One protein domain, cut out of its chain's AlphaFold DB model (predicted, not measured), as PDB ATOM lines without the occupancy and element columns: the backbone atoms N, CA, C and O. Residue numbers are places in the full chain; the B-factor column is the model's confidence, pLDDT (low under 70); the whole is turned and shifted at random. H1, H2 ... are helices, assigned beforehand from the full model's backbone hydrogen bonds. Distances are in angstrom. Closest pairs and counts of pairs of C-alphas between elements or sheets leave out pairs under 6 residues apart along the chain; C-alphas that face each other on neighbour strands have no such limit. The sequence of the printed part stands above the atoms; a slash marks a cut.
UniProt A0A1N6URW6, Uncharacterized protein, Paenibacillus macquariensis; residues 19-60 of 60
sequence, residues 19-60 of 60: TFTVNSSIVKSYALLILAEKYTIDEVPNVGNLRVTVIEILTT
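This is residues 19 to 60 of the 60 residues of an uncharacterized protein of Paenibacillus macquariensis (UniProt A0A1N6URW6). Two short helices, H1 and H2, pack on each other at a steep angle, and a long loop, residues 36 to 49, arches from the end of H1 back to the start of H2. The printed part has 42 residues with two named helices, H1 then H2, and no named strand; the class is all helix. It is compact, with a radius of gyration of the C-alphas of 8.9 A, and rounded, spanning 25 by 18 by 17 A.

H1, residues 25 to 35, touches H2, residues 50 to 59. Their closest C-alphas, those of Val 27 and Val 54, are 5.4 A apart. They run the same way at a steep tilt of 53 degrees, with centres 9.2 A apart. In H1 and H2 every O i to N i+4 pair is within hydrogen-bond range.

H1 measures 15.1 A from C-alpha 25 at (170.637, 205.265, 95.781) to C-alpha 35. H2 measures 14.4 A and ends with C-alpha 59 at (168.282, 201.354, 112.653).

The C-alphas farthest apart, those of Thr 19 and Glu 37, are 25.4 A apart. The link from H1 to H2, 14 residues, is long. The printed part has no cut and ends at the chain's last residue, Thr 60. Its mean pLDDT is 89.8, and no printed residue is under 70.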
ATOM      1  N   THR A  19     166.375 216.930  99.808       79.81
ATOM      2  CA  THR A  19     165.766 215.963 100.718       79.81
ATOM      3  C   THR A  19     165.988 214.563 100.160       79.81
ATOM      4  O   THR A  19     165.477 214.174  99.111       79.81
ATOM      5  N   PHE A  20     166.816 213.799 100.855       83.88
ATOM      6  CA  PHE A  20     167.064 212.397 100.592       83.88
ATOM      7  C   PHE A  20     165.959 211.552 101.229       83.88
ATOM      8  O   PHE A  20     165.440 211.868 102.298       83.88
ATOM      9  N   THR A  21     165.591 210.469 100.552       87.44
ATOM     10  CA  THR A  21     164.638 209.468 101.044       87.44
ATOM     11  C   THR A  21     165.360 208.143 101.256       87.44
ATOM     12  O   THR A  21     166.399 207.907 100.636       87.44
ATOM     13  N   VAL A  22     164.799 207.240 102.066       87.06
ATOM     14  CA  VAL A  22     165.363 205.888 102.291       87.06
ATOM     15  C   VAL A  22     165.522 205.076 100.995       87.06
ATOM     16  O   VAL A  22     166.322 204.149 100.901       87.06
ATOM     17  N   ASN A  23     164.790 205.455  99.944       87.44
ATOM     18  CA  ASN A  23     164.874 204.836  98.626       87.44
ATOM     19  C   ASN A  23     165.968 205.423  97.727       87.44
ATOM     20  O   ASN A  23     166.223 204.864  96.660       87.44
ATOM     21  N   SER A  24     166.626 206.508  98.137       89.56
ATOM     22  CA  SER A  24     167.701 207.134  97.374       89.56
ATOM     23  C   SER A  24     168.911 206.209  97.258       89.56
ATOM     24  O   SER A  24     169.405 205.680  98.256       89.56
ATOM     25  N   SER A  25     169.438 206.066  96.039       90.50
ATOM     26  CA  SER A  25     170.637 205.265  95.781       90.50
ATOM     27  C   SER A  25     171.834 205.740  96.600       90.50
ATOM     28  O   SER A  25     172.613 204.918  97.059       90.50
ATOM     29  N   ILE A  26     171.962 207.049  96.840       89.94
ATOM     30  CA  ILE A  26     173.069 207.609  97.630       89.94
ATOM     31  C   ILE A  26     172.970 207.157  99.090       89.94
ATOM     32  O   ILE A  26     173.961 206.699  99.652       89.94
ATOM     33  N   VAL A  27     171.777 207.241  99.688       91.56
ATOM     34  CA  VAL A  27     171.543 206.808 101.076       91.56
ATOM     35  C   VAL A  27     171.845 205.315 101.214       91.56
ATOM     36  O   VAL A  27     172.574 204.918 102.120       91.56
ATOM     37  N   LYS A  28     171.361 204.493 100.272       92.88
ATOM     38  CA  LYS A  28     171.625 203.046 100.248       92.88
ATOM     39  C   LYS A  28     173.109 202.724 100.086       92.88
ATOM     40  O   LYS A  28     173.606 201.846 100.781       92.88
ATOM     41  N   SER A  29     173.825 203.438  99.218       93.88
ATOM     42  CA  SER A  29     175.270 203.255  99.050       93.88
ATOM     43  C   SER A  29     176.031 203.546 100.341       93.88
ATOM     44  O   SER A  29     176.879 202.750 100.728       93.88
ATOM     45  N   TYR A  30     175.707 204.637 101.044       93.94
ATOM     46  CA  TYR A  30     176.327 204.928 102.339       93.94
ATOM     47  C   TYR A  30     175.982 203.878 103.393       93.94
ATOM     48  O   TYR A  30     176.879 203.416 104.091       93.94
ATOM     49  N   ALA A  31     174.720 203.451 103.473       92.69
ATOM     50  CA  ALA A  31     174.317 202.386 104.386       92.69
ATOM     51  C   ALA A  31     175.107 201.089 104.119       92.69
ATOM     52  O   ALA A  31     175.638 200.499 105.052       92.69
ATOM     53  N   LEU A  32     175.274 200.689 102.854       94.19
ATOM     54  CA  LEU A  32     176.076 199.518 102.480       94.19
ATOM     55  C   LEU A  32     177.558 199.672 102.841       94.19
ATOM     56  O   LEU A  32     178.159 198.723 103.333       94.19
ATOM     57  N   LEU A  33     178.153 200.845 102.613       94.62
ATOM     58  CA  LEU A  33     179.552 201.104 102.967       94.62
ATOM     59  C   LEU A  33     179.780 201.060 104.483       94.62
ATOM     60  O   LEU A  33     180.827 200.583 104.922       94.62
ATOM     61  N   ILE A  34     178.799 201.516 105.268       94.69
ATOM     62  CA  ILE A  34     178.835 201.446 106.732       94.69
ATOM     63  C   ILE A  34     178.675 200.004 107.209       94.69
ATOM     64  O   ILE A  34     179.465 199.543 108.026       94.69
ATOM     65  N   LEU A  35     177.715 199.258 106.652       91.62
ATOM     66  CA  LEU A  35     177.534 197.832 106.949       91.62
ATOM     67  C   LEU A  35     178.755 196.987 106.553       91.62
ATOM     68  O   LEU A  35     179.027 195.972 107.182       91.62
ATOM     69  N   ALA A  36     179.499 197.403 105.528       95.19
ATOM     70  CA  ALA A  36     180.749 196.773 105.108       95.19
ATOM     71  C   ALA A  36     181.975 197.215 105.933       95.19
ATOM     72  O   ALA A  36     183.103 196.891 105.552       95.19
ATOM     73  N   GLU A  37     181.774 197.997 107.002       92.62
ATOM     74  CA  GLU A  37     182.825 198.551 107.868       92.62
ATOM     75  C   GLU A  37     183.890 199.355 107.094       92.62
ATOM     76  O   GLU A  37     185.045 199.467 107.502       92.62
ATOM     77  N   LYS A  38     183.517 199.908 105.930       94.44
ATOM     78  CA  LYS A  38     184.387 200.763 105.104       94.44
ATOM     79  C   LYS A  38     184.216 202.243 105.408       94.44
ATOM     80  O   LYS A  38     185.087 203.020 105.033       94.44
ATOM     81  N   TYR A  39     183.100 202.606 106.029       93.56
ATOM     82  CA  TYR A  39     182.738 203.961 106.424       93.56
ATOM     83  C   TYR A  39     182.093 203.943 107.808       93.56
ATOM     84  O   TYR A  39     181.451 202.973 108.203       93.56
ATOM     85  N   THR A  40     182.203 205.054 108.517       92.31
ATOM     86  CA  THR A  40     181.479 205.329 109.756       92.31
ATOM     87  C   THR A  40     180.354 206.335 109.508       92.31
ATOM     88  O   THR A  40     180.356 207.084 108.529       92.31
ATOM     89  N   ILE A  41     179.367 206.378 110.408       90.44
ATOM     90  CA  ILE A  41     178.250 207.338 110.324       90.44
ATOM     91  C   ILE A  41     178.765 208.789 110.345       90.44
ATOM     92  O   ILE A  41     178.189 209.669 109.699       90.44
ATOM     93  N   ASP A  42     179.876 209.045 111.036       91.50
ATOM     94  CA  ASP A  42     180.477 210.374 111.138       91.50
ATOM     95  C   ASP A  42     181.111 210.872 109.841       91.50
ATOM     96  O   ASP A  42     181.190 212.085 109.624       91.50
ATOM     97  N   GLU A  43     181.473 209.957 108.948       91.12
ATOM     98  CA  GLU A  43     182.003 210.263 107.620       91.12
ATOM     99  C   GLU A  43     180.897 210.551 106.595       91.12
ATOM    100  O   GLU A  43     181.180 211.044 105.503       91.12
ATOM    101  N   VAL A  44     179.625 210.306 106.935       90.00
ATOM    102  CA  VAL A  44     178.495 210.658 106.068       90.00
ATOM    103  C   VAL A  44     178.340 212.183 106.029       90.00
ATOM    104  O   VAL A  44     178.117 212.802 107.080       90.00
ATOM    105  N   PRO A  45     178.394 212.825 104.846       87.81
ATOM    106  CA  PRO A  45     178.249 214.270 104.735       87.81
ATOM    107  C   PRO A  45     176.951 214.766 105.376       87.81
ATOM    108  O   PRO A  45     175.864 214.246 105.110       87.81
ATOM    109  N   ASN A  46     177.051 215.813 106.197       85.44
ATOM    110  CA  ASN A  46     175.881 216.458 106.786       85.44
ATOM    111  C   ASN A  46     175.246 217.443 105.789       85.44
ATOM    112  O   ASN A  46     175.300 218.659 105.965       85.44
ATOM    113  N   VAL A  47     174.714 216.906 104.689       82.31
ATOM    114  CA  VAL A  47     174.083 217.669 103.605       82.31
ATOM    115  C   VAL A  47     172.587 217.378 103.594       82.31
ATOM    116  O   VAL A  47     172.174 216.229 103.430       82.31
ATOM    117  N   GLY A  48     171.770 218.421 103.763       83.12
ATOM    118  CA  GLY A  48     170.319 218.269 103.863       83.12
ATOM    119  C   GLY A  48     169.946 217.360 105.034       83.12
ATOM    120  O   GLY A  48     170.290 217.649 106.177       83.12
ATOM    121  N   ASN A  49     169.268 216.252 104.742       87.94
ATOM    122  CA  ASN A  49     168.914 215.203 105.704       87.94
ATOM    123  C   ASN A  49     169.674 213.877 105.479       87.94
ATOM    124  O   ASN A  49     169.306 212.877 106.087       87.94
ATOM    125  N   LEU A  50     170.730 213.848 104.648       87.44
ATOM    126  CA  LEU A  50     171.407 212.608 104.233       87.44
ATOM    127  C   LEU A  50     171.817 211.723 105.416       87.44
ATOM    128  O   LEU A  50     171.447 210.554 105.467       87.44
ATOM    129  N   ARG A  51     172.560 212.283 106.380       90.00
ATOM    130  CA  ARG A  51     173.040 211.547 107.559       90.00
ATOM    131  C   ARG A  51     171.890 210.963 108.375       90.00
ATOM    132  O   ARG A  51     171.965 209.814 108.789       90.00
ATOM    133  N   VAL A  52     170.823 211.735 108.565       91.50
ATOM    134  CA  VAL A  52     169.637 211.299 109.316       91.50
ATOM    135  C   VAL A  52     168.970 210.118 108.614       91.50
ATOM    136  O   VAL A  52     168.683 209.115 109.255       91.50
ATOM    137  N   THR A  53     168.800 210.191 107.294       90.88
ATOM    138  CA  THR A  53     168.189 209.111 106.508       90.88
ATOM    139  C   THR A  53     169.072 207.861 106.442       90.88
ATOM    140  O   THR A  53     168.560 206.748 106.420       90.88
ATOM    141  N   VAL A  54     170.402 208.009 106.427       91.12
ATOM    142  CA  VAL A  54     171.319 206.857 106.508       91.12
ATOM    143  C   VAL A  54     171.201 206.170 107.869       91.12
ATOM    144  O   VAL A  54     171.120 204.946 107.914       91.12
ATOM    145  N   ILE A  55     171.137 206.939 108.962       92.00
ATOM    146  CA  ILE A  55     170.905 206.395 110.308       92.00
ATOM    147  C   ILE A  55     169.568 205.650 110.352       92.00
ATOM    148  O   ILE A  55     169.536 204.518 110.817       92.00
ATOM    149  N   GLU A  56     168.503 206.239 109.806       91.94
ATOM    150  CA  GLU A  56     167.172 205.626 109.742       91.94
ATOM    151  C   GLU A  56     167.202 204.239 109.079       91.94
ATOM    152  O   GLU A  56     166.663 203.290 109.646       91.94
ATOM    153  N   ILE A  57     167.895 204.090 107.938       91.75
ATOM    154  CA  ILE A  57     168.067 202.787 107.267       91.75
ATOM    155  C   ILE A  57     168.832 201.789 108.140       91.75
ATOM    156  O   ILE A  57     168.492 200.615 108.143       91.75
ATOM    157  N   LEU A  58     169.881 202.226 108.839       88.31
ATOM    158  CA  LEU A  58     170.713 201.334 109.653       88.31
ATOM    159  C   LEU A  58     170.020 200.885 110.946       88.31
ATOM    160  O   LEU A  58     170.401 199.864 111.514       88.31
ATOM    161  N   THR A  59     169.045 201.656 111.432       87.44
ATOM    162  CA  THR A  59     168.282 201.354 112.653       87.44
ATOM    163  C   THR A  59     166.956 200.631 112.409       87.44
ATOM    164  O   THR A  59     166.334 200.208 113.383       87.44
ATOM    165  N   THR A  60     166.506 200.543 111.153       76.38
ATOM    166  CA  THR A  60     165.270 199.846 110.747       76.38
ATOM    167  C   THR A  60     165.558 198.382 110.455       76.38
ATOM    168  O   THR A  60     164.766 197.531 110.914       76.38
TER     169      THR A  60